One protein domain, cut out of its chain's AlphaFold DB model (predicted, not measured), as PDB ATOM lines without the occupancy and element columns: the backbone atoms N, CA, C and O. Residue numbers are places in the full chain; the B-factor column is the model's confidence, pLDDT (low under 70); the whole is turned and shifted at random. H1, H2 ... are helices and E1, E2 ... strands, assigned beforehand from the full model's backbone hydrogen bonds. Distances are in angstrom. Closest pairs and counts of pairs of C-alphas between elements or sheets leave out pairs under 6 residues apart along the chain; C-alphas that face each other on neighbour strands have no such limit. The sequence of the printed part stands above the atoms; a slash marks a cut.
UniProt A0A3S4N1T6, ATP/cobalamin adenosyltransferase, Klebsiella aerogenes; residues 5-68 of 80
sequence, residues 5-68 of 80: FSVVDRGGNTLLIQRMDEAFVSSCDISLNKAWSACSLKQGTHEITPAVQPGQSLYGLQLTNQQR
ATOM      1  N   PHE A   5      78.827  92.801  55.308       96.44
ATOM      2  CA  PHE A   5      78.284  92.679  53.967       96.44
ATOM      3  C   PHE A   5      77.001  91.849  53.998       96.44
ATOM      4  O   PHE A   5      76.977  90.784  54.613       96.44
ATOM      5  N   SER A   6      75.953  92.326  53.329       97.00
ATOM      6  CA  SER A   6      74.657  91.652  53.277       97.00
ATOM      7  C   SER A   6      74.109  91.630  51.856       97.00
ATOM      8  O   SER A   6      74.259  92.598  51.113       97.00
ATOM      9  N   VAL A   7      73.437  90.537  51.498       96.81
ATOM     10  CA  VAL A   7      72.788  90.338  50.195       96.81
ATOM     11  C   VAL A   7      71.353  89.882  50.417       96.81
ATOM     12  O   VAL A   7      71.087  89.030  51.270       96.81
ATOM     13  N   VAL A   8      70.440  90.428  49.619       97.00
ATOM     14  CA  VAL A   8      69.043  89.997  49.540       97.00
ATOM     15  C   VAL A   8      68.718  89.520  48.126       97.00
ATOM     16  O   VAL A   8      69.358  89.947  47.167       97.00
ATOM     17  N   ASP A   9      67.744  88.626  47.998       96.38
ATOM     18  CA  ASP A   9      67.195  88.226  46.705       96.38
ATOM     19  C   ASP A   9      66.293  89.325  46.110       96.38
ATOM     20  O   ASP A   9      66.067  90.381  46.706       96.38
ATOM     21  N   ARG A  10      65.719  89.059  44.933       94.88
ATOM     22  CA  ARG A  10      64.805  89.983  44.239       94.88
ATOM     23  C   ARG A  10      63.531  90.316  45.034       94.88
ATOM     24  O   ARG A  10      62.899  91.335  44.765       94.88
ATOM     25  N   GLY A  11      63.126  89.455  45.966       96.25
ATOM     26  CA  GLY A  11      61.996  89.676  46.869       96.25
ATOM     27  C   GLY A  11      62.374  90.428  48.149       96.25
ATOM     28  O   GLY A  11      61.492  90.727  48.951       96.25
ATOM     29  N   GLY A  12      63.656  90.745  48.353       95.25
ATOM     30  CA  GLY A  12      64.161  91.338  49.587       95.25
ATOM     31  C   GLY A  12      64.389  90.322  50.714       95.25
ATOM     32  O   GLY A  12      64.580  90.735  51.860       95.25
ATOM     33  N   ASN A  13      64.378  89.017  50.427       97.81
ATOM     34  CA  ASN A  13      64.684  87.982  51.414       97.81
ATOM     35  C   ASN A  13      66.196  87.828  51.577       97.81
ATOM     36  O   ASN A  13      66.946  87.890  50.605       97.81
ATOM     37  N   THR A  14      66.655  87.599  52.803       98.06
ATOM     38  CA  THR A  14      68.081  87.454  53.114       98.06
ATOM     39  C   THR A  14      68.700  86.250  52.403       98.06
ATOM     40  O   THR A  14      68.246  85.124  52.589       98.06
ATOM     41  N   LEU A  15      69.784  86.483  51.659       98.12
ATOM     42  CA  LEU A  15      70.635  85.429  51.098       98.12
ATOM     43  C   LEU A  15      71.921  85.248  51.903       98.12
ATOM     44  O   LEU A  15      72.350  84.122  52.141       98.12
ATOM     45  N   LEU A  16      72.547  86.351  52.322       97.75
ATOM     46  CA  LEU A  16      73.830  86.324  53.019       97.75
ATOM     47  C   LEU A  16      73.961  87.507  53.974       97.75
ATOM     48  O   LEU A  16      73.564  88.623  53.643       97.75
ATOM     49  N   ILE A  17      74.568  87.254  55.132       97.81
ATOM     50  CA  ILE A  17      75.102  88.268  56.044       97.81
ATOM     51  C   ILE A  17      76.478  87.777  56.486       97.81
ATOM     52  O   ILE A  17      76.593  86.710  57.086       97.81
ATOM     53  N   GLN A  18      77.519  88.549  56.202       97.88
ATOM     54  CA  GLN A  18      78.888  88.246  56.590       97.88
ATOM     55  C   GLN A  18      79.486  89.433  57.333       97.88
ATOM     56  O   GLN A  18      79.656  90.517  56.777       97.88
ATOM     57  N   ARG A  19      79.837  89.212  58.598       98.00
ATOM     58  CA  ARG A  19      80.528  90.186  59.441       98.00
ATOM     59  C   ARG A  19      82.014  89.846  59.468       98.00
ATOM     60  O   ARG A  19      82.368  88.745  59.870       98.00
ATOM     61  N   MET A  20      82.865  90.782  59.053       97.94
ATOM     62  CA  MET A  20      84.307  90.669  59.282       97.94
ATOM     63  C   MET A  20      84.605  90.710  60.783       97.94
ATOM     64  O   MET A  20      83.907  91.397  61.535       97.94
ATOM     65  N   ASP A  21      85.671  90.038  61.209       96.94
ATOM     66  CA  ASP A  21      86.183  90.190  62.571       96.94
ATOM     67  C   ASP A  21      86.452  91.670  62.872       96.94
ATOM     68  O   ASP A  21      86.794  92.444  61.975       96.94
ATOM     69  N   GLU A  22      86.220  92.086  64.117       96.62
ATOM     70  CA  GLU A  22      86.295  93.486  64.568       96.62
ATOM     71  C   GLU A  22      85.272  94.470  63.962       96.62
ATOM     72  O   GLU A  22      85.234  95.637  64.356       96.62
ATOM     73  N   ALA A  23      84.389  94.051  63.045       96.62
ATOM     74  CA  ALA A  23      83.300  94.917  62.588       96.62
ATOM     75  C   ALA A  23      82.244  95.097  63.690       96.62
ATOM     76  O   ALA A  23      81.878  94.134  64.378       96.62
ATOM     77  N   PHE A  24      81.696  96.312  63.809       95.81
ATOM     78  CA  PHE A  24      80.646  96.622  64.781       95.81
ATOM     79  C   PHE A  24      79.449  95.679  64.633       95.81
ATOM     80  O   PHE A  24      78.853  95.581  63.561       95.81
ATOM     81  N   VAL A  25      79.038  95.044  65.732       97.31
ATOM     82  CA  VAL A  25      77.881  94.129  65.756       97.31
ATOM     83  C   VAL A  25      76.588  94.847  65.351       97.31
ATOM     84  O   VAL A  25      75.760  94.280  64.643       97.31
ATOM     85  N   SER A  26      76.453  96.131  65.700       94.75
ATOM     86  CA  SER A  26      75.334  96.981  65.272       94.75
ATOM     87  C   SER A  26      75.229  97.132  63.750       94.75
ATOM     88  O   SER A  26      74.145  97.379  63.230       94.75
ATOM     89  N   SER A  27      76.329  96.947  63.010       96.19
ATOM     90  CA  SER A  27      76.320  97.049  61.550       96.19
ATOM     91  C   SER A  27      75.644  95.862  60.863       96.19
ATOM     92  O   SER A  27      75.372  95.961  59.671       96.19
ATOM     93  N   CYS A  28      75.338  94.768  61.573       96.75
ATOM     94  CA  CYS A  28      74.629  93.628  60.987       96.75
ATOM     95  C   CYS A  28      73.233  94.013  60.504       96.75
ATOM     96  O   CYS A  28      72.901  93.808  59.336       96.75
ATOM     97  N   ASP A  29      72.456  94.634  61.387       97.44
ATOM     98  CA  ASP A  29      71.104  95.077  61.065       97.44
ATOM     99  C   ASP A  29      71.128  96.221  60.040       97.44
ATOM    100  O   ASP A  29      70.421  96.181  59.035       97.44
ATOM    101  N   ILE A  30      72.043  97.185  60.208       96.12
ATOM    102  CA  ILE A  30      72.212  98.303  59.267       96.12
ATOM    103  C   ILE A  30      72.551  97.795  57.858       96.12
ATOM    104  O   ILE A  30      71.980  98.276  56.882       96.12
ATOM    105  N   SER A  31      73.480  96.844  57.729       96.31
ATOM    106  CA  SER A  31      73.907  96.317  56.426       96.31
ATOM    107  C   SER A  31      72.780  95.551  55.734       96.31
ATOM    108  O   SER A  31      72.487  95.803  54.563       96.31
ATOM    109  N   LEU A  32      72.069  94.686  56.469       97.25
ATOM    110  CA  LEU A  32      70.916  93.966  55.926       97.25
ATOM    111  C   LEU A  32      69.798  94.919  55.489       97.25
ATOM    112  O   LEU A  32      69.257  94.783  54.392       97.25
ATOM    113  N   ASN A  33      69.471  95.908  56.318       97.19
ATOM    114  CA  ASN A  33      68.413  96.864  56.020       97.19
ATOM    115  C   ASN A  33      68.800  97.826  54.886       97.19
ATOM    116  O   ASN A  33      67.932  98.215  54.113       97.19
ATOM    117  N   LYS A  34      70.090  98.121  54.671       95.06
ATOM    118  CA  LYS A  34      70.548  98.813  53.451       95.06
ATOM    119  C   LYS A  34      70.314  97.984  52.192       95.06
ATOM    120  O   LYS A  34      69.782  98.520  51.222       95.06
ATOM    121  N   ALA A  35      70.671  96.699  52.207       95.50
ATOM    122  CA  ALA A  35      70.430  95.802  51.076       95.50
ATOM    123  C   ALA A  35      68.925  95.684  50.772       95.50
ATOM    124  O   ALA A  35      68.500  95.829  49.625       95.50
ATOM    125  N   TRP A  36      68.106  95.521  51.815       96.56
ATOM    126  CA  TRP A  36      66.651  95.490  51.691       96.56
ATOM    127  C   TRP A  36      66.066  96.814  51.178       96.56
ATOM    128  O   TRP A  36      65.238  96.783  50.267       96.56
ATOM    129  N   SER A  37      66.504  97.970  51.695       95.56
ATOM    130  CA  SER A  37      66.081  99.293  51.210       95.56
ATOM    131  C   SER A  37      66.391  99.464  49.733       95.56
ATOM    132  O   SER A  37      65.533  99.902  48.973       95.56
ATOM    133  N   ALA A  38      67.613  99.111  49.330       94.19
ATOM    134  CA  ALA A  38      68.064  99.257  47.957       94.19
ATOM    135  C   ALA A  38      67.229  98.401  46.993       94.19
ATOM    136  O   ALA A  38      66.793  98.886  45.949       94.19
ATOM    137  N   CYS A  39      66.931  97.157  47.383       94.94
ATOM    138  CA  CYS A  39      66.049  96.265  46.633       94.94
ATOM    139  C   CYS A  39      64.601  96.784  46.584       94.94
ATOM    140  O   CYS A  39      63.977  96.807  45.524       94.94
ATOM    141  N   SER A  40      64.065  97.231  47.723       95.12
ATOM    142  CA  SER A  40      62.660  97.638  47.858       95.12
ATOM    143  C   SER A  40      62.359  98.958  47.146       95.12
ATOM    144  O   SER A  40      61.317  99.096  46.510       95.12
ATOM    145  N   LEU A  41      63.280  99.921  47.227       93.81
ATOM    146  CA  LEU A  41      63.143 101.255  46.633       93.81
ATOM    147  C   LEU A  41      63.730 101.350  45.224       93.81
ATOM    148  O   LEU A  41      63.558 102.382  44.575       93.81
ATOM    149  N   LYS A  42      64.409 100.291  44.758       92.88
ATOM    150  CA  LYS A  42      65.060 100.212  43.442       92.88
ATOM    151  C   LYS A  42      65.980 101.411  43.179       92.88
ATOM    152  O   LYS A  42      65.949 102.015  42.114       92.88
ATOM    153  N   GLN A  43      66.768 101.794  44.176       90.56
ATOM    154  CA  GLN A  43      67.768 102.865  44.095       90.56
ATOM    155  C   GLN A  43      68.741 102.742  45.270       90.56
ATOM    156  O   GLN A  43      68.440 102.069  46.258       90.56
ATOM    157  N   GLY A  44      69.910 103.376  45.201       89.31
ATOM    158  CA  GLY A  44      70.847 103.379  46.320       89.31
ATOM    159  C   GLY A  44      70.313 104.159  47.527       89.31
ATOM    160  O   GLY A  44      69.686 105.205  47.386       89.31
ATOM    161  N   THR A  45      70.640 103.725  48.749       86.75
ATOM    162  CA  THR A  45      70.213 104.428  49.981       86.75
ATOM    163  C   THR A  45      70.785 105.843  50.122       86.75
ATOM    164  O   THR A  45      70.312 106.628  50.936       86.75
ATOM    165  N   HIS A  46      71.813 106.181  49.343       88.56
ATOM    166  CA  HIS A  46      72.366 107.531  49.288       88.56
ATOM    167  C   HIS A  46      71.463 108.497  48.502       88.56
ATOM    168  O   HIS A  46      71.393 109.672  48.860       88.56
ATOM    169  N   GLU A  47      70.729 107.999  47.503       90.69
ATOM    170  CA  GLU A  47      69.870 108.791  46.611       90.69
ATOM    171  C   GLU A  47      68.606 109.289  47.320       90.69
ATOM    172  O   GLU A  47      68.101 110.363  47.006       90.69
ATOM    173  N   ILE A  48      68.135 108.565  48.342       92.12
ATOM    174  CA  ILE A  48      66.934 108.944  49.101       92.12
ATOM    175  C   ILE A  48      67.201 109.987  50.192       92.12
ATOM    176  O   ILE A  48      66.264 110.634  50.656       92.12
ATOM    177  N   THR A  49      68.462 110.175  50.597       94.12
ATOM    178  CA  THR A  49      68.853 111.079  51.695       94.12
ATOM    179  C   THR A  49      68.273 112.495  51.553       94.12
ATOM    180  O   THR A  49      67.741 113.003  52.543       94.12
ATOM    181  N   PRO A  50      68.322 113.147  50.369       94.69
ATOM    182  CA  PRO A  50      67.774 114.491  50.201       94.69
ATOM    183  C   PRO A  50      66.250 114.527  50.344       94.69
ATOM    184  O   PRO A  50      65.724 115.481  50.897       94.69
ATOM    185  N   ALA A  51      65.536 113.487  49.905       94.81
ATOM    186  CA  ALA A  51      64.074 113.468  49.880       94.81
ATOM    187  C   ALA A  51      63.432 113.287  51.267       94.81
ATOM    188  O   ALA A  51      62.261 113.614  51.448       94.81
ATOM    189  N   VAL A  52      64.185 112.773  52.245       96.50
ATOM    190  CA  VAL A  52      63.687 112.460  53.597       96.50
ATOM    191  C   VAL A  52      64.091 113.485  54.659       96.50
ATOM    192  O   VAL A  52      63.866 113.251  55.847       96.50
ATOM    193  N   GLN A  53      64.712 114.602  54.269       97.25
ATOM    194  CA  GLN A  53      65.052 115.676  55.207       97.25
ATOM    195  C   GLN A  53      63.787 116.402  55.702       97.25
ATOM    196  O   GLN A  53      62.772 116.403  55.001       97.25
ATOM    197  N   PRO A  54      63.817 117.053  56.881       97.44
ATOM    198  CA  PRO A  54      62.719 117.908  57.330       97.44
ATOM    199  C   PRO A  54      62.276 118.899  56.245       97.44
ATOM    200  O   PRO A  54      63.099 119.603  55.659       97.44
ATOM    201  N   GLY A  55      60.971 118.940  55.967       97.06
ATOM    202  CA  GLY A  55      60.386 119.804  54.934       97.06
ATOM    203  C   GLY A  55      60.470 119.271  53.497       97.06
ATOM    204  O   GLY A  55      60.044 119.969  52.582       97.06
ATOM    205  N   GLN A  56      60.994 118.062  53.280       98.06
ATOM    206  CA  GLN A  56      61.037 117.411  51.965       98.06
ATOM    207  C   GLN A  56      59.877 116.423  51.778       98.06
ATOM    208  O   GLN A  56      59.200 116.040  52.733       98.06
ATOM    209  N   SER A  57      59.638 116.019  50.527       96.62
ATOM    210  CA  SER A  57      58.439 115.271  50.122       96.62
ATOM    211  C   SER A  57      58.281 113.905  50.797       96.62
ATOM    212  O   SER A  57      57.154 113.448  50.972       96.62
ATOM    213  N   LEU A  58      59.384 113.261  51.187       96.75
ATOM    214  CA  LEU A  58      59.403 111.948  51.835       96.75
ATOM    215  C   LEU A  58      59.839 112.032  53.305       96.75
ATOM    216  O   LEU A  58      60.280 111.032  53.877       96.75
ATOM    217  N   TYR A  59      59.738 113.205  53.939       97.62
ATOM    218  CA  TYR A  59      60.042 113.340  55.361       97.62
ATOM    219  C   TYR A  59      59.205 112.360  56.198       97.62
ATOM    220  O   TYR A  59      57.979 112.350  56.128       97.62
ATOM    221  N   GLY A  60      59.882 111.527  56.994       96.75
ATOM    222  CA  GLY A  60      59.248 110.490  57.811       96.75
ATOM    223  C   GLY A  60      59.222 109.100  57.168       96.75
ATOM    224  O   GLY A  60      58.834 108.146  57.840       96.75
ATOM    225  N   LEU A  61      59.695 108.934  55.927       96.38
ATOM    226  CA  LEU A  61      59.816 107.622  55.279       96.38
ATOM    227  C   LEU A  61      60.618 106.622  56.131       96.38
ATOM    228  O   LEU A  61      60.226 105.462  56.254       96.38
ATOM    229  N   GLN A  62      61.686 107.084  56.784       95.56
ATOM    230  CA  GLN A  62      62.522 106.300  57.700       95.56
ATOM    231  C   GLN A  62      61.778 105.764  58.934       95.56
ATOM    232  O   GLN A  62      62.280 104.876  59.614       95.56
ATOM    233  N   LEU A  63      60.590 106.293  59.244       97.75
ATOM    234  CA  LEU A  63      59.759 105.836  60.359       97.75
ATOM    235  C   LEU A  63      58.817 104.690  59.954       97.75
ATOM    236  O   LEU A  63      58.249 104.027  60.820       97.75
ATOM    237  N   THR A  64      58.653 104.442  58.651       97.62
ATOM    238  CA  THR A  64      57.797 103.382  58.097       97.62
ATOM    239  C   THR A  64      58.507 102.023  58.084       97.62
ATOM    240  O   THR A  64      59.686 101.936  58.421       97.62
ATOM    241  N   ASN A  65      57.809 100.953  57.677       97.62
ATOM    242  CA  ASN A  65      58.399  99.619  57.466       97.62
ATOM    243  C   ASN A  65      59.215  99.115  58.669       97.62
ATOM    244  O   ASN A  65      60.304  98.578  58.492       97.62
ATOM    245  N   GLN A  66      58.730  99.361  59.893       98.19
ATOM    246  CA  GLN A  66      59.447  99.021  61.132       98.19
ATOM    247  C   GLN A  66      60.885  99.576  61.148       98.19
ATOM    248  O   GLN A  66      61.818  98.910  61.577       98.19
ATOM    249  N   GLN A  67      61.061 100.793  60.624       97.38
ATOM    250  CA  GLN A  67      62.330 101.523  60.572       97.38
ATOM    251  C   GLN A  67      63.427 100.816  59.757       97.38
ATOM    252  O   GLN A  67      64.607 101.137  59.877       97.38
ATOM    253  N   ARG A  68      63.041  99.893  58.866       96.69
ATOM    254  CA  ARG A  68      63.981  99.185  57.986       96.69
ATOM    255  C   ARG A  68      64.542 100.054  56.864       96.69
ATOM    256  O   ARG A  68      65.556  99.695  56.276       96.69
TER     257      ARG A  68
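AT A GLANCE: This is residues 5 to 68 of the 80 residues of the protein "ATP/cobalamin adenosyltransferase" of Klebsiella aerogenes (UniProt A0A3S4N1T6). With little regular structure, this is a small hairpin of two strands, E1 and E2, with helix H1 packed beside it, nearer E1, and a long tail, residues 42 to 68, that loops away and folds back towards H1. The 64 printed residues run E1, E2, H1, a mixed class with 25 residues in named elements. The whole is only just loose, close to compact, with a radius of gyration of the C-alphas of 12.9 A and spans of 40 by 27 by 20 A.

HOW THE PARTS SIT: Look first at the antiparallel hairpin of E1, residues 5 to 8, and E2, residues 14 to 19: N 5 and O 18 are 2.8 A apart, within hydrogen-bond range. The closest C-alphas of E1 and H1, residues 27 to 41, are those of Ser 6 and Leu 32, 5.1 A apart. In H1 every O i to N i+4 pair is within hydrogen-bond range.

IN THESE COORDINATES: Find C-alpha 5 at (78.284, 92.679, 53.967), where E1 begins. E2 spans 14.2 A; H1 runs 20.3 A to C-alpha 41 at (63.143, 101.255, 46.633).

THE WHOLE: The printed part has no cut, residues 21 to 26 stand free, and no printed residue is under 70 in pLDDT.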